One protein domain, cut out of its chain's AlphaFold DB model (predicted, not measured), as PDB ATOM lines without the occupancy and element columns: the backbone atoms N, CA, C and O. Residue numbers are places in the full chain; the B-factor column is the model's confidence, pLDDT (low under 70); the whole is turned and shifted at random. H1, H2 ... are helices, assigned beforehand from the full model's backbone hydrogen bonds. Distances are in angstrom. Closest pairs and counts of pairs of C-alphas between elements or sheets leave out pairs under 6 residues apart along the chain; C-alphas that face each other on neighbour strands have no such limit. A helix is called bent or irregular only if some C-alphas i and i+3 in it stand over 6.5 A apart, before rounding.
ATOM      1  N   TYR A   2     -32.646 -60.459  -8.071       90.12
ATOM      2  CA  TYR A   2     -32.546 -60.944  -9.460       90.12
ATOM      3  C   TYR A   2     -32.835 -62.439  -9.640       90.12
ATOM      4  O   TYR A   2     -33.479 -62.815 -10.609       90.12
ATOM      5  N   TRP A   3     -32.455 -63.279  -8.669       93.31
ATOM      6  CA  TRP A   3     -32.758 -64.713  -8.708       93.31
ATOM      7  C   TRP A   3     -34.266 -65.000  -8.820       93.31
ATOM      8  O   TRP A   3     -34.675 -65.791  -9.663       93.31
ATOM      9  N   GLY A   4     -35.099 -64.331  -8.014       91.25
ATOM     10  CA  GLY A   4     -36.545 -64.575  -7.993       91.25
ATOM     11  C   GLY A   4     -37.229 -64.143  -9.290       91.25
ATOM     12  O   GLY A   4     -38.001 -64.903  -9.867       91.25
ATOM     13  N   ILE A   5     -36.886 -62.960  -9.804       91.50
ATOM     14  CA  ILE A   5     -37.447 -62.460 -11.070       91.50
ATOM     15  C   ILE A   5     -36.941 -63.287 -12.255       91.50
ATOM     16  O   ILE A   5     -37.714 -63.633 -13.145       91.50
ATOM     17  N   GLY A   6     -35.673 -63.702 -12.237       91.75
ATOM     18  CA  GLY A   6     -35.138 -64.614 -13.241       91.75
ATOM     19  C   GLY A   6     -35.890 -65.947 -13.281       91.75
ATOM     20  O   GLY A   6     -36.140 -66.469 -14.367       91.75
ATOM     21  N   LYS A   7     -36.348 -66.470 -12.131       93.50
ATOM     22  CA  LYS A   7     -37.206 -67.669 -12.081       93.50
ATOM     23  C   LYS A   7     -38.576 -67.451 -12.726       93.50
ATOM     24  O   LYS A   7     -39.039 -68.353 -13.420       93.50
ATOM     25  N   VAL A   8     -39.178 -66.265 -12.597       92.62
ATOM     26  CA  VAL A   8     -40.418 -65.906 -13.323       92.62
ATOM     27  C   VAL A   8     -40.202 -65.980 -14.839       92.62
ATOM     28  O   VAL A   8     -41.040 -66.501 -15.571       92.62
ATOM     29  N   PHE A   9     -39.025 -65.569 -15.314       92.69
ATOM     30  CA  PHE A   9     -38.618 -65.702 -16.716       92.69
ATOM     31  C   PHE A   9     -38.100 -67.099 -17.108       92.69
ATOM     32  O   PHE A   9     -37.552 -67.258 -18.206       92.69
ATOM     33  N   LYS A  10     -38.307 -68.114 -16.255       93.81
ATOM     34  CA  LYS A  10     -37.867 -69.511 -16.424       93.81
ATOM     35  C   LYS A  10     -36.342 -69.701 -16.459       93.81
ATOM     36  O   LYS A  10     -35.853 -70.641 -17.074       93.81
ATOM     37  N   GLY A  11     -35.583 -68.822 -15.804       94.25
ATOM     38  CA  GLY A  11     -34.125 -68.907 -15.725       94.25
ATOM     39  C   GLY A  11     -33.620 -70.077 -14.867       94.25
ATOM     40  O   GLY A  11     -34.175 -70.396 -13.809       94.25
ATOM     41  N   SER A  12     -32.511 -70.694 -15.279       95.69
ATOM     42  CA  SER A  12     -31.982 -71.919 -14.653       95.69
ATOM     43  C   SER A  12     -31.131 -71.670 -13.403       95.69
ATOM     44  O   SER A  12     -31.171 -72.500 -12.496       95.69
ATOM     45  N   ALA A  13     -30.480 -70.505 -13.286       95.56
ATOM     46  CA  ALA A  13     -29.527 -70.195 -12.214       95.56
ATOM     47  C   ALA A  13     -29.982 -70.572 -10.793       95.56
ATOM     48  O   ALA A  13     -31.128 -70.340 -10.375       95.56
ATOM     49  N   SER A  14     -29.033 -71.073 -10.017       96.56
ATOM     50  CA  SER A  14     -29.085 -71.152  -8.565       96.56
ATOM     51  C   SER A  14     -28.874 -69.775  -7.927       96.56
ATOM     52  O   SER A  14     -28.365 -68.831  -8.536       96.56
ATOM     53  N   PHE A  15     -29.236 -69.658  -6.650       95.12
ATOM     54  CA  PHE A  15     -28.998 -68.430  -5.895       95.12
ATOM     55  C   PHE A  15     -27.501 -68.080  -5.808       95.12
ATOM     56  O   PHE A  15     -27.133 -66.915  -5.945       95.12
ATOM     57  N   LYS A  16     -26.629 -69.086  -5.635       96.94
ATOM     58  CA  LYS A  16     -25.173 -68.892  -5.532       96.94
ATOM     59  C   LYS A  16     -24.563 -68.354  -6.828       96.94
ATOM     60  O   LYS A  16     -23.663 -67.520  -6.770       96.94
ATOM     61  N   GLU A  17     -25.048 -68.807  -7.983       97.25
ATOM     62  CA  GLU A  17     -24.589 -68.311  -9.286       97.25
ATOM     63  C   GLU A  17     -24.974 -66.850  -9.490       97.25
ATOM     64  O   GLU A  17     -24.126 -66.048  -9.868       97.25
ATOM     65  N   ILE A  18     -26.209 -66.476  -9.144       96.75
ATOM     66  CA  ILE A  18     -26.644 -65.077  -9.215       96.75
ATOM     67  C   ILE A  18     -25.877 -64.203  -8.231       96.75
ATOM     68  O   ILE A  18     -25.445 -63.115  -8.602       96.75
ATOM     69  N   LEU A  19     -25.642 -64.678  -7.007       95.56
ATOM     70  CA  LEU A  19     -24.821 -63.959  -6.038       95.56
ATOM     71  C   LEU A  19     -23.423 -63.678  -6.607       95.56
ATOM     72  O   LEU A  19     -22.983 -62.532  -6.609       95.56
ATOM     73  N   LYS A  20     -22.761 -64.694  -7.171       96.50
ATOM     74  CA  LYS A  20     -21.445 -64.543  -7.805       96.50
ATOM     75  C   LYS A  20     -21.492 -63.570  -8.989       96.50
ATOM     76  O   LYS A  20     -20.682 -62.652  -9.037       96.50
ATOM     77  N   ALA A  21     -22.450 -63.738  -9.901       95.50
ATOM     78  CA  ALA A  21     -22.638 -62.862 -11.058       95.50
ATOM     79  C   ALA A  21     -22.788 -61.390 -10.638       95.50
ATOM     80  O   ALA A  21     -22.123 -60.511 -11.180       95.50
ATOM     81  N   THR A  22     -23.607 -61.125  -9.618       94.31
ATOM     82  CA  THR A  22     -23.807 -59.766  -9.099       94.31
ATOM     83  C   THR A  22     -22.574 -59.213  -8.396       94.31
ATOM     84  O   THR A  22     -22.256 -58.045  -8.584       94.31
ATOM     85  N   ALA A  23     -21.848 -60.026  -7.624       95.12
ATOM     86  CA  ALA A  23     -20.632 -59.585  -6.944       95.12
ATOM     87  C   ALA A  23     -19.580 -59.093  -7.950       95.12
ATOM     88  O   ALA A  23     -19.043 -58.001  -7.789       95.12
ATOM     89  N   TRP A  24     -19.363 -59.846  -9.031       95.31
ATOM     90  CA  TRP A  24     -18.454 -59.441 -10.106       95.31
ATOM     91  C   TRP A  24     -18.956 -58.223 -10.881       95.31
ATOM     92  O   TRP A  24     -18.163 -57.354 -11.236       95.31
ATOM     93  N   ALA A  25     -20.269 -58.114 -11.097       95.75
ATOM     94  CA  ALA A  25     -20.839 -56.947 -11.755       95.75
ATOM     95  C   ALA A  25     -20.593 -55.645 -10.983       95.75
ATOM     96  O   ALA A  25     -20.468 -54.609 -11.620       95.75
ATOM     97  N   ASN A  26     -20.470 -55.683  -9.651       95.44
ATOM     98  CA  ASN A  26     -20.293 -54.494  -8.810       95.44
ATOM     99  C   ASN A  26     -18.898 -53.848  -8.871       95.44
ATOM    100  O   ASN A  26     -18.714 -52.795  -8.266       95.44
ATOM    101  N   ILE A  27     -17.925 -54.409  -9.598       96.56
ATOM    102  CA  ILE A  27     -16.574 -53.823  -9.692       96.56
ATOM    103  C   ILE A  27     -16.595 -52.326 -10.069       96.56
ATOM    104  O   ILE A  27     -15.965 -51.550  -9.350       96.56
ATOM    105  N   PRO A  28     -17.322 -51.868 -11.110       96.31
ATOM    106  CA  PRO A  28     -17.330 -50.450 -11.475       96.31
ATOM    107  C   PRO A  28     -17.912 -49.548 -10.378       96.31
ATOM    108  O   PRO A  28     -17.444 -48.429 -10.204       96.31
ATOM    109  N   ILE A  29     -18.879 -50.048  -9.603       95.00
ATOM    110  CA  ILE A  29     -19.475 -49.321  -8.470       95.00
ATOM    111  C   ILE A  29     -18.486 -49.219  -7.306       95.00
ATOM    112  O   ILE A  29     -18.375 -48.185  -6.661       95.00
ATOM    113  N   VAL A  30     -17.710 -50.271  -7.043       96.50
ATOM    114  CA  VAL A  30     -16.642 -50.196  -6.037       96.50
ATOM    115  C   VAL A  30     -15.571 -49.188  -6.465       96.50
ATOM    116  O   VAL A  30     -15.071 -48.438  -5.632       96.50
ATOM    117  N   LEU A  31     -15.247 -49.120  -7.760       96.06
ATOM    118  CA  LEU A  31     -14.307 -48.130  -8.290       96.06
ATOM    119  C   LEU A  31     -14.839 -46.696  -8.190       96.06
ATOM    120  O   LEU A  31     -14.044 -45.789  -7.945       96.06
ATOM    121  N   SER A  32     -16.150 -46.475  -8.324       95.19
ATOM    122  CA  SER A  32     -16.718 -45.128  -8.200       95.19
ATOM    123  C   SER A  32     -16.562 -44.556  -6.788       95.19
ATOM    124  O   SER A  32     -16.447 -43.346  -6.645       95.19
ATOM    125  N   LEU A  33     -16.432 -45.392  -5.749       94.00
ATOM    126  CA  LEU A  33     -16.129 -44.924  -4.388       94.00
ATOM    127  C   LEU A  33     -14.795 -44.168  -4.298       94.00
ATOM    128  O   LEU A  33     -14.617 -43.337  -3.412       94.00
ATOM    129  N   LEU A  34     -13.853 -44.421  -5.211       95.88
ATOM    130  CA  LEU A  34     -12.591 -43.679  -5.257       95.88
ATOM    131  C   LEU A  34     -12.790 -42.230  -5.723       95.88
ATOM    132  O   LEU A  34     -12.001 -41.362  -5.351       95.88
ATOM    133  N   LEU A  35     -13.850 -41.955  -6.489       94.62
ATOM    134  CA  LEU A  35     -14.207 -40.607  -6.943       94.62
ATOM    135  C   LEU A  35     -14.758 -39.740  -5.807       94.62
ATOM    136  O   LEU A  35     -14.671 -38.519  -5.860       94.62
ATOM    137  N   TRP A  36     -15.188 -40.347  -4.700       93.25
ATOM    138  CA  TRP A  36     -15.593 -39.584  -3.521       93.25
ATOM    139  C   TRP A  36     -14.417 -38.875  -2.851       93.25
ATOM    140  O   TRP A  36     -14.614 -37.880  -2.162       93.25
ATOM    141  N   ILE A  37     -13.184 -39.353  -3.041       93.94
ATOM    142  CA  ILE A  37     -11.992 -38.730  -2.454       93.94
ATOM    143  C   ILE A  37     -11.824 -37.279  -2.948       93.94
ATOM    144  O   ILE A  37     -11.731 -36.381  -2.104       93.94
ATOM    145  N   PRO A  38     -11.777 -36.997  -4.269       93.25
ATOM    146  CA  PRO A  38     -11.738 -35.620  -4.749       93.25
ATOM    147  C   PRO A  38     -13.008 -34.835  -4.397       93.25
ATOM    148  O   PRO A  38     -12.887 -33.676  -4.001       93.25
ATOM    149  N   ASP A  39     -14.190 -35.450  -4.440       92.94
ATOM    150  CA  ASP A  39     -15.450 -34.742  -4.181       92.94
ATOM    151  C   ASP A  39     -15.561 -34.273  -2.724       92.94
ATOM    152  O   ASP A  39     -15.853 -33.105  -2.458       92.94
ATOM    153  N   ILE A  40     -15.213 -35.133  -1.761       93.06
ATOM    154  CA  ILE A  40     -15.139 -34.775  -0.337       93.06
ATOM    155  C   ILE A  40     -14.086 -33.686  -0.113       93.06
ATOM    156  O   ILE A  40     -14.277 -32.805   0.725       93.06
ATOM    157  N   ARG A  41     -12.974 -33.696  -0.857       92.31
ATOM    158  CA  ARG A  41     -11.951 -32.647  -0.743       92.31
ATOM    159  C   ARG A  41     -12.449 -31.290  -1.243       92.31
ATOM    160  O   ARG A  41     -12.080 -30.273  -0.654       92.31
ATOM    161  N   VAL A  42     -13.256 -31.276  -2.304       92.81
ATOM    162  CA  VAL A  42     -13.873 -30.062  -2.855       92.81
ATOM    163  C   VAL A  42     -14.946 -29.533  -1.906       92.81
ATOM    164  O   VAL A  42     -14.867 -28.392  -1.456       92.81
ATOM    165  N   PHE A  43     -15.908 -30.373  -1.528       89.81
ATOM    166  CA  PHE A  43     -17.038 -29.948  -0.704       89.81
ATOM    167  C   PHE A  43     -16.697 -29.790   0.786       89.81
ATOM    168  O   PHE A  43     -17.372 -29.039   1.495       89.81
ATOM    169  N   LYS A  44     -15.646 -30.451   1.283       87.56
ATOM    170  CA  LYS A  44     -15.209 -30.442   2.692       87.56
ATOM    171  C   LYS A  44     -16.384 -30.766   3.629       87.56
ATOM    172  O   LYS A  44     -17.093 -31.746   3.423       87.56
ATOM    173  N   LEU A  45     -16.629 -29.928   4.641       80.44
ATOM    174  CA  LEU A  45     -17.774 -30.051   5.554       80.44
ATOM    175  C   LEU A  45     -19.129 -29.853   4.849       80.44
ATOM    176  O   LEU A  45     -20.150 -30.313   5.348       80.44
ATOM    177  N   GLY A  46     -19.142 -29.204   3.682       83.62
ATOM    178  CA  GLY A  46     -20.329 -29.035   2.848       83.62
ATOM    179  C   GLY A  46     -20.778 -30.313   2.135       83.62
ATOM    180  O   GLY A  46     -21.907 -30.341   1.662       83.62
ATOM    181  N   ALA A  47     -19.957 -31.373   2.099       80.88
ATOM    182  CA  ALA A  47     -20.283 -32.629   1.405       80.88
ATOM    183  C   ALA A  47     -21.524 -33.332   1.982       80.88
ATOM    184  O   ALA A  47     -22.179 -34.108   1.296       80.88
ATOM    185  N   PHE A  48     -21.852 -33.035   3.240       83.12
ATOM    186  CA  PHE A  48     -22.997 -33.589   3.966       83.12
ATOM    187  C   PHE A  48     -24.027 -32.510   4.336       83.12
ATOM    188  O   PHE A  48     -24.886 -32.731   5.188       83.12
ATOM    189  N   SER A  49     -23.923 -31.323   3.728       85.50
ATOM    190  CA  SER A  49     -24.839 -30.206   3.951       85.50
ATOM    191  C   SER A  49     -25.936 -30.194   2.891       85.50
ATOM    192  O   SER A  49     -25.662 -30.366   1.707       85.50
ATOM    193  N   ALA A  50     -27.170 -29.891   3.301       82.12
ATOM    194  CA  ALA A  50     -28.258 -29.591   2.366       82.12
ATOM    195  C   ALA A  50     -28.006 -28.295   1.567       82.12
ATOM    196  O   ALA A  50     -28.569 -28.107   0.493       82.12
ATOM    197  N   PHE A  51     -27.144 -27.414   2.088       81.50
ATOM    198  CA  PHE A  51     -26.750 -26.151   1.468       81.50
ATOM    199  C   PHE A  51     -25.221 -26.096   1.372       81.50
ATOM    200  O   PHE A  51     -24.562 -25.581   2.285       81.50
ATOM    201  N   PRO A  52     -24.623 -26.700   0.333       78.44
ATOM    202  CA  PRO A  52     -23.188 -26.615   0.122       78.44
ATOM    203  C   PRO A  52     -22.781 -25.174  -0.235       78.44
ATOM    204  O   PRO A  52     -23.554 -24.443  -0.862       78.44
ATOM    205  N   PRO A  53     -21.572 -24.738   0.164       82.19
ATOM    206  CA  PRO A  53     -21.059 -23.425  -0.208       82.19
ATOM    207  C   PRO A  53     -20.876 -23.315  -1.732       82.19
ATOM    208  O   PRO A  53     -20.688 -24.333  -2.404       82.19
ATOM    209  N   PRO A  54     -20.901 -22.092  -2.295       88.38
ATOM    210  CA  PRO A  54     -20.644 -21.892  -3.715       88.38
ATOM    211  C   PRO A  54     -19.235 -22.373  -4.080       88.38
ATOM    212  O   PRO A  54     -18.269 -22.087  -3.372       88.38
ATOM    213  N   LEU A  55     -19.131 -23.092  -5.197       91.06
ATOM    214  CA  LEU A  55     -17.871 -23.618  -5.714       91.06
ATOM    215  C   LEU A  55     -17.199 -22.601  -6.639       91.06
ATOM    216  O   LEU A  55     -17.858 -21.922  -7.428       91.06
ATOM    217  N   SER A  56     -15.871 -22.541  -6.605       94.38
ATOM    218  CA  SER A  56     -15.099 -21.861  -7.645       94.38
ATOM    219  C   SER A  56     -15.234 -22.580  -9.003       94.38
ATOM    220  O   SER A  56     -15.618 -23.757  -9.056       94.38
ATOM    221  N   PRO A  57     -14.876 -21.930 -10.129       93.19
ATOM    222  CA  PRO A  57     -14.890 -22.581 -11.442       93.19
ATOM    223  C   PRO A  57     -14.022 -23.848 -11.511       93.19
ATOM    224  O   PRO A  57     -14.416 -24.831 -12.133       93.19
ATOM    225  N   GLY A  58     -12.862 -23.852 -10.840       93.81
ATOM    226  CA  GLY A  58     -11.971 -25.016 -10.796       93.81
ATOM    227  C   GLY A  58     -12.563 -26.187 -10.007       93.81
ATOM    228  O   GLY A  58     -12.534 -27.321 -10.474       93.81
ATOM    229  N   GLU A  59     -13.157 -25.905  -8.846       94.31
ATOM    230  CA  GLU A  59     -13.859 -26.903  -8.027       94.31
ATOM    231  C   GLU A  59     -15.069 -27.488  -8.762       94.31
ATOM    232  O   GLU A  59     -15.241 -28.705  -8.793       94.31
ATOM    233  N   SER A  60     -15.850 -26.639  -9.436       94.62
ATOM    234  CA  SER A  60     -16.971 -27.072 -10.281       94.62
ATOM    235  C   SER A  60     -16.512 -28.021 -11.391       94.62
ATOM    236  O   SER A  60     -17.156 -29.035 -11.643       94.62
ATOM    237  N   GLY A  61     -15.371 -27.730 -12.029       96.31
ATOM    238  CA  GLY A  61     -14.791 -28.591 -13.059       96.31
ATOM    239  C   GLY A  61     -14.425 -29.990 -12.550       96.31
ATOM    240  O   GLY A  61     -14.669 -30.972 -13.248       96.31
ATOM    241  N   ILE A  62     -13.895 -30.092 -11.325       95.25
ATOM    242  CA  ILE A  62     -13.568 -31.380 -10.689       95.25
ATOM    243  C   ILE A  62     -14.839 -32.198 -10.450       95.25
ATOM    244  O   ILE A  62     -14.881 -33.365 -10.836       95.25
ATOM    245  N   ILE A  63     -15.881 -31.581  -9.884       94.75
ATOM    246  CA  ILE A  63     -17.156 -32.263  -9.620       94.75
ATOM    247  C   ILE A  63     -17.805 -32.735 -10.921       94.75
ATOM    248  O   ILE A  63     -18.227 -33.883 -11.015       94.75
ATOM    249  N   ILE A  64     -17.828 -31.898 -11.962       95.56
ATOM    250  CA  ILE A  64     -18.375 -32.284 -13.272       95.56
ATOM    251  C   ILE A  64     -17.609 -33.481 -13.853       95.56
ATOM    252  O   ILE A  64     -18.226 -34.428 -14.341       95.56
ATOM    253  N   ALA A  65     -16.275 -33.469 -13.788       96.75
ATOM    254  CA  ALA A  65     -15.457 -34.584 -14.258       96.75
ATOM    255  C   ALA A  65     -15.721 -35.873 -13.457       96.75
ATOM    256  O   ALA A  65     -15.853 -36.943 -14.057       96.75
ATOM    257  N   SER A  66     -15.848 -35.762 -12.128       96.00
ATOM    258  CA  SER A  66     -16.234 -36.866 -11.242       96.00
ATOM    259  C   SER A  66     -17.588 -37.451 -11.655       96.00
ATOM    260  O   SER A  66     -17.678 -38.635 -11.973       96.00
ATOM    261  N   SER A  67     -18.615 -36.610 -11.811       94.12
ATOM    262  CA  SER A  67     -19.964 -37.033 -12.207       94.12
ATOM    263  C   SER A  67     -20.019 -37.694 -13.592       94.12
ATOM    264  O   SER A  67     -20.753 -38.665 -13.797       94.12
ATOM    265  N   ILE A  68     -19.229 -37.212 -14.559       97.38
ATOM    266  CA  ILE A  68     -19.108 -37.865 -15.873       97.38
ATOM    267  C   ILE A  68     -18.511 -39.266 -15.707       97.38
ATOM    268  O   ILE A  68     -19.028 -40.227 -16.280       97.38
ATOM    269  N   MET A  69     -17.456 -39.408 -14.904       97.69
ATOM    270  CA  MET A  69     -16.832 -40.706 -14.655       97.69
ATOM    271  C   MET A  69     -17.776 -41.662 -13.915       97.69
ATOM    272  O   MET A  69     -17.907 -42.817 -14.319       97.69
ATOM    273  N   GLU A  70     -18.492 -41.195 -12.892       95.94
ATOM    274  CA  GLU A  70     -19.524 -41.980 -12.203       95.94
ATOM    275  C   GLU A  70     -20.606 -42.471 -13.171       95.94
ATOM    276  O   GLU A  70     -21.022 -43.632 -13.110       95.94
ATOM    277  N   THR A  71     -21.016 -41.624 -14.119       95.12
ATOM    278  CA  THR A  71     -21.978 -41.995 -15.165       95.12
ATOM    279  C   THR A  71     -21.423 -43.107 -16.057       95.12
ATOM    280  O   THR A  71     -22.108 -44.099 -16.309       95.12
ATOM    281  N   VAL A  72     -20.165 -42.995 -16.496       97.81
ATOM    282  CA  VAL A  72     -19.492 -44.028 -17.303       97.81
ATOM    283  C   VAL A  72     -19.393 -45.353 -16.540       97.81
ATOM    284  O   VAL A  72     -19.742 -46.403 -17.086       97.81
ATOM    285  N   LEU A  73     -18.976 -45.319 -15.272       96.75
ATOM    286  CA  LEU A  73     -18.887 -46.504 -14.413       96.75
ATOM    287  C   LEU A  73     -20.264 -47.141 -14.176       96.75
ATOM    288  O   LEU A  73     -20.382 -48.366 -14.191       96.75
ATOM    289  N   SER A  74     -21.313 -46.332 -14.036       94.00
ATOM    290  CA  SER A  74     -22.694 -46.804 -13.882       94.00
ATOM    291  C   SER A  74     -23.205 -47.509 -15.139       94.00
ATOM    292  O   SER A  74     -23.780 -48.595 -15.056       94.00
ATOM    293  N   VAL A  75     -22.946 -46.949 -16.324       95.19
ATOM    294  CA  VAL A  75     -23.277 -47.603 -17.602       95.19
ATOM    295  C   VAL A  75     -22.508 -48.918 -17.743       95.19
ATOM    296  O   VAL A  75     -23.084 -49.940 -18.124       95.19
ATOM    297  N   TRP A  76     -21.225 -48.928 -17.379       96.81
ATOM    298  CA  TRP A  76     -20.407 -50.138 -17.405       96.81
ATOM    299  C   TRP A  76     -20.942 -51.222 -16.457       96.81
ATOM    300  O   TRP A  76     -21.096 -52.375 -16.873       96.81
ATOM    301  N   TYR A  77     -21.303 -50.849 -15.227       95.88
ATOM    302  CA  TYR A  77     -21.965 -51.723 -14.258       95.88
ATOM    303  C   TYR A  77     -23.225 -52.365 -14.846       95.88
ATOM    304  O   TYR A  77     -23.360 -53.590 -14.817       95.88
ATOM    305  N   ILE A  78     -24.119 -51.562 -15.436       94.00
ATOM    306  CA  ILE A  78     -25.376 -52.048 -16.023       94.00
ATOM    307  C   ILE A  78     -25.094 -53.091 -17.111       94.00
ATOM    308  O   ILE A  78     -25.716 -54.156 -17.128       94.00
ATOM    309  N   ILE A  79     -24.127 -52.824 -17.995       95.50
ATOM    310  CA  ILE A  79     -23.763 -53.743 -19.080       95.50
ATOM    311  C   ILE A  79     -23.245 -55.076 -18.526       95.50
ATOM    312  O   ILE A  79     -23.679 -56.133 -18.996       95.50
ATOM    313  N   ILE A  80     -22.336 -55.051 -17.542       96.69
ATOM    314  CA  ILE A  80     -21.806 -56.284 -16.939       96.69
ATOM    315  C   ILE A  80     -22.925 -57.043 -16.229       96.69
ATOM    316  O   ILE A  80     -23.060 -58.247 -16.430       96.69
ATOM    317  N   LEU A  81     -23.752 -56.351 -15.442       96.00
ATOM    318  CA  LEU A  81     -24.839 -56.962 -14.688       96.00
ATOM    319  C   LEU A  81     -25.812 -57.705 -15.610       96.00
ATOM    320  O   LEU A  81     -26.125 -58.866 -15.358       96.00
ATOM    321  N   ILE A  82     -26.256 -57.068 -16.698       96.00
ATOM    322  CA  ILE A  82     -27.176 -57.683 -17.666       96.00
ATOM    323  C   ILE A  82     -26.551 -58.940 -18.268       96.00
ATOM    324  O   ILE A  82     -27.201 -59.983 -18.305       96.00
ATOM    325  N   LYS A  83     -25.294 -58.863 -18.721       96.44
ATOM    326  CA  LYS A  83     -24.603 -60.007 -19.330       96.44
ATOM    327  C   LYS A  83     -24.405 -61.148 -18.333       96.44
ATOM    328  O   LYS A  83     -24.713 -62.289 -18.658       96.44
ATOM    329  N   ALA A  84     -23.978 -60.841 -17.111       96.62
ATOM    330  CA  ALA A  84     -23.743 -61.834 -16.070       96.62
ATOM    331  C   ALA A  84     -25.045 -62.523 -15.620       96.62
ATOM    332  O   ALA A  84     -25.066 -63.735 -15.419       96.62
ATOM    333  N   ILE A  85     -26.154 -61.781 -15.508       96.81
ATOM    334  CA  ILE A  85     -27.483 -62.354 -15.231       96.81
ATOM    335  C   ILE A  85     -27.950 -63.215 -16.412       96.81
ATOM    336  O   ILE A  85     -28.486 -64.300 -16.187       96.81
ATOM    337  N   ALA A  86     -27.752 -62.748 -17.653       96.88
ATOM    338  CA  ALA A  86     -28.103 -63.488 -18.865       96.88
ATOM    339  C   ALA A  86     -27.415 -64.852 -18.916       96.88
ATOM    340  O   ALA A  86     -28.071 -65.875 -19.113       96.88
ATOM    341  N   GLU A  87     -26.109 -64.851 -18.664       96.88
ATOM    342  CA  GLU A  87     -25.274 -66.042 -18.615       96.88
ATOM    343  C   GLU A  87     -25.669 -66.962 -17.456       96.88
ATOM    344  O   GLU A  87     -25.922 -68.144 -17.672       96.88
ATOM    345  N   ALA A  88     -25.820 -66.438 -16.238       96.94
ATOM    346  CA  ALA A  88     -26.186 -67.256 -15.085       96.94
ATOM    347  C   ALA A  88     -27.549 -67.945 -15.269       96.94
ATOM    348  O   ALA A  88     -27.700 -69.127 -14.965       96.94
ATOM    349  N   HIS A  89     -28.558 -67.226 -15.775       96.19
ATOM    350  CA  HIS A  89     -29.898 -67.780 -15.999       96.19
ATOM    351  C   HIS A  89     -30.067 -68.516 -17.334       96.19
ATOM    352  O   HIS A  89     -31.135 -69.097 -17.537       96.19
ATOM    353  N   GLN A  90     -29.045 -68.514 -18.201       96.31
ATOM    354  CA  GLN A  90     -29.059 -69.130 -19.532       96.31
ATOM    355  C   GLN A  90     -30.246 -68.652 -20.387       96.31
ATOM    356  O   GLN A  90     -30.979 -69.436 -20.989       96.31
ATOM    357  N   PHE A  91     -30.469 -67.338 -20.414       95.69
ATOM    358  CA  PHE A  91     -31.550 -66.718 -21.183       95.69
ATOM    359  C   PHE A  91     -31.084 -65.456 -21.927       95.69
ATOM    360  O   PHE A  91     -29.951 -65.008 -21.777       95.69
ATOM    361  N   SER A  92     -31.946 -64.877 -22.766       94.56
ATOM    362  CA  SER A  92     -31.574 -63.718 -23.584       94.56
ATOM    363  C   SER A  92     -31.310 -62.457 -22.753       94.56
ATOM    364  O   SER A  92     -31.945 -62.221 -21.722       94.56
ATOM    365  N   SER A  93     -30.437 -61.581 -23.260       93.12
ATOM    366  CA  SER A  93     -30.102 -60.300 -22.621       93.12
ATOM    367  C   SER A  93     -31.321 -59.405 -22.371       93.12
ATOM    368  O   SER A  93     -31.342 -58.671 -21.393       93.12
ATOM    369  N   TRP A  94     -32.369 -59.497 -23.197       92.50
ATOM    370  CA  TRP A  94     -33.629 -58.774 -22.983       92.50
ATOM    371  C   TRP A  94     -34.373 -59.230 -21.720       92.50
ATOM    372  O   TRP A  94     -34.892 -58.402 -20.973       92.50
ATOM    373  N   LYS A  95     -34.385 -60.538 -21.428       93.62
ATOM    374  CA  LYS A  95     -34.959 -61.063 -20.176       93.62
ATOM    375  C   LYS A  95     -34.095 -60.688 -18.973       93.62
ATOM    376  O   LYS A  95     -34.629 -60.368 -17.911       93.62
ATOM    377  N   ALA A  96     -32.773 -60.668 -19.145       94.69
ATOM    378  CA  ALA A  96     -31.845 -60.197 -18.121       94.69
ATOM    379  C   ALA A  96     -32.039 -58.704 -17.810       94.69
ATOM    380  O   ALA A  96     -32.106 -58.327 -16.642       94.69
ATOM    381  N   LEU A  97     -32.228 -57.874 -18.842       93.69
ATOM    382  CA  LEU A  97     -32.572 -56.460 -18.703       93.69
ATOM    383  C   LEU A  97     -33.872 -56.289 -17.912       93.69
ATOM    384  O   LEU A  97     -33.888 -55.544 -16.942       93.69
ATOM    385  N   GLY A  98     -34.934 -57.026 -18.257       92.25
ATOM    386  CA  GLY A  98     -36.180 -57.017 -17.481       92.25
ATOM    387  C   GLY A  98     -35.976 -57.458 -16.026       92.25
ATOM    388  O   GLY A  98     -36.537 -56.864 -15.109       92.25
ATOM    389  N   THR A  99     -35.110 -58.446 -15.799       92.75
ATOM    390  CA  THR A  99     -34.755 -58.936 -14.457       92.75
ATOM    391  C   THR A  99     -34.036 -57.875 -13.614       92.75
ATOM    392  O   THR A  99     -34.289 -57.797 -12.412       92.75
ATOM    393  N   ALA A 100     -33.174 -57.052 -14.220       90.38
ATOM    394  CA  ALA A 100     -32.485 -55.937 -13.556       90.38
ATOM    395  C   ALA A 100     -33.401 -54.703 -13.366       90.38
ATOM    396  O   ALA A 100     -33.420 -54.101 -12.297       90.38
ATOM    397  N   ILE A 101     -34.197 -54.432 -14.403       88.31
ATOM    398  CA  ILE A 101     -35.340 -53.527 -14.604       88.31
ATOM    399  C   ILE A 101     -36.384 -53.432 -13.486       88.31
ATOM    400  O   ILE A 101     -36.485 -52.500 -12.684       88.31
ATOM    401  N   LEU A 102     -37.225 -54.466 -13.509       87.19
ATOM    402  CA  LEU A 102     -38.484 -54.578 -12.789       87.19
ATOM    403  C   LEU A 102     -38.364 -54.282 -11.292       87.19
ATOM    404  O   LEU A 102     -39.239 -53.586 -10.784       87.19
ATOM    405  N   PRO A 103     -37.299 -54.710 -10.585       83.06
ATOM    406  CA  PRO A 103     -37.037 -54.278  -9.225       83.06
ATOM    407  C   PRO A 103     -37.174 -52.786  -8.952       83.06
ATOM    408  O   PRO A 103     -37.959 -52.376  -8.096       83.06
ATOM    409  N   GLY A 104     -36.393 -51.990  -9.686       80.00
ATOM    410  CA  GLY A 104     -36.321 -50.552  -9.495       80.00
ATOM    411  C   GLY A 104     -37.621 -49.892  -9.922       80.00
ATOM    412  O   GLY A 104     -38.143 -49.055  -9.198       80.00
ATOM    413  N   GLY A 105     -38.195 -50.333 -11.045       82.25
ATOM    414  CA  GLY A 105     -39.479 -49.823 -11.528       82.25
ATOM    415  C   GLY A 105     -40.615 -50.015 -10.518       82.25
ATOM    416  O   GLY A 105     -41.332 -49.066 -10.217       82.25
ATOM    417  N   VAL A 106     -40.746 -51.213  -9.937       84.25
ATOM    418  CA  VAL A 106     -41.776 -51.500  -8.921       84.25
ATOM    419  C   VAL A 106     -41.563 -50.656  -7.665       84.25
ATOM    420  O   VAL A 106     -42.523 -50.099  -7.135       84.25
ATOM    421  N   MET A 107     -40.316 -50.514  -7.208       83.62
ATOM    422  CA  MET A 107     -39.993 -49.695  -6.039       83.62
ATOM    423  C   MET A 107     -40.296 -48.207  -6.275       83.62
ATOM    424  O   MET A 107     -40.885 -47.567  -5.409       83.62
ATOM    425  N   LEU A 108     -39.964 -47.665  -7.451       84.56
ATOM    426  CA  LEU A 108     -40.263 -46.275  -7.816       84.56
ATOM    427  C   LEU A 108     -41.769 -46.005  -7.863       84.56
ATOM    428  O   LEU A 108     -42.225 -45.009  -7.309       84.56
ATOM    429  N   ILE A 109     -42.547 -46.905  -8.474       88.38
ATOM    430  CA  ILE A 109     -44.013 -46.797  -8.516       88.38
ATOM    431  C   ILE A 109     -44.590 -46.832  -7.097       88.38
ATOM    432  O   ILE A 109     -45.455 -46.026  -6.764       88.38
ATOM    433  N   PHE A 110     -44.092 -47.732  -6.245       87.75
ATOM    434  CA  PHE A 110     -44.524 -47.827  -4.854       87.75
ATOM    435  C   PHE A 110     -44.261 -46.529  -4.074       87.75
ATOM    436  O   PHE A 110     -45.168 -46.020  -3.419       87.75
ATOM    437  N   VAL A 111     -43.062 -45.950  -4.195       89.31
ATOM    438  CA  VAL A 111     -42.717 -44.666  -3.560       89.31
ATOM    439  C   VAL A 111     -43.587 -43.525  -4.097       89.31
ATOM    440  O   VAL A 111     -44.093 -42.728  -3.312       89.31
ATOM    441  N   ALA A 112     -43.814 -43.463  -5.411       89.25
ATOM    442  CA  ALA A 112     -44.668 -42.444  -6.015       89.25
ATOM    443  C   ALA A 112     -46.116 -42.520  -5.501       89.25
ATOM    444  O   ALA A 112     -46.703 -41.488  -5.189       89.25
ATOM    445  N   MET A 113     -46.679 -43.726  -5.349       92.19
ATOM    446  CA  MET A 113     -48.021 -43.901  -4.777       92.19
ATOM    447  C   MET A 113     -48.099 -43.414  -3.330       92.19
ATOM    448  O   MET A 113     -49.064 -42.745  -2.974       92.19
ATOM    449  N   LEU A 114     -47.086 -43.704  -2.507       92.94
ATOM    450  CA  LEU A 114     -47.045 -43.213  -1.129       92.94
ATOM    451  C   LEU A 114     -47.025 -41.681  -1.072       92.94
ATOM    452  O   LEU A 114     -47.756 -41.119  -0.267       92.94
ATOM    453  N   MET A 115     -46.262 -41.025  -1.954       90.50
ATOM    454  CA  MET A 115     -46.203 -39.559  -2.015       90.50
ATOM    455  C   MET A 115     -47.507 -38.900  -2.481       90.50
ATOM    456  O   MET A 115     -47.757 -37.754  -2.139       90.50
ATOM    457  N   VAL A 116     -48.328 -39.588  -3.282       91.94
ATOM    458  CA  VAL A 116     -49.640 -39.067  -3.720       91.94
ATOM    459  C   VAL A 116     -50.701 -39.210  -2.622       91.94
ATOM    460  O   VAL A 116     -51.673 -38.460  -2.608       91.94
ATOM    461  N   VAL A 117     -50.544 -40.189  -1.727       85.19
ATOM    462  CA  VAL A 117     -51.496 -40.479  -0.641       85.19
ATOM    463  C   VAL A 117     -51.161 -39.713   0.651       85.19
ATOM    464  O   VAL A 117     -52.050 -39.529   1.482       85.19
ATOM    465  N   SER A 118     -49.908 -39.278   0.823       68.00
ATOM    466  CA  SER A 118     -49.429 -38.428   1.928       68.00
ATOM    467  C   SER A 118     -49.698 -36.946   1.696       68.00
ATOM    468  O   SER A 118     -50.091 -36.269   2.669       68.00
TER     469      SER A 118
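What this domain is: This is residues 2 to 118 of the 118 residues of the protein "Yip1 domain-containing protein" of Bacillus sp. AFS015802 (UniProt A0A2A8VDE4). H2 then H3 run along long H4; H5 slants back from H4's end, residues 104 to 118 sticking out, and H1 packs on H5. The 117 printed residues include five named helices, H1 to H5, and no named strand: all helix. It is loose, radius of gyration of the C-alphas 18.5 A, spanning 53 by 38 by 21 A.

How they stand to each other: H1, residues 2 to 8, touches residues 95 to 100 alone of H5, residues 93 to 117; C-alphas 5 and 99 come closest, 5.6 A. Residues 77 to 89 alone of H4, residues 57 to 89, touch H2, residues 15 to 25; C-alphas 25 and 81 come closest, 5.0 A. H3, residues 27 to 48, irregular with C-alphas 42 and 45 9.3 A apart, forms a hairpin with H4, closest C-alphas 28 and 73, 5.2 A. Within hydrogen-bond range are 8 of 18 O i to N i+4 and 13 of 19 O i to N i+3 pairs in H3.

Where its parts are: H4 spans 47.8 A; C-alpha 2 is at (-32.546, -60.944, -9.460), C-alpha 117 at (-51.496, -40.479, -0.641).

The domain as a whole: The printed part has no cut; residue 118 has pLDDT under 70.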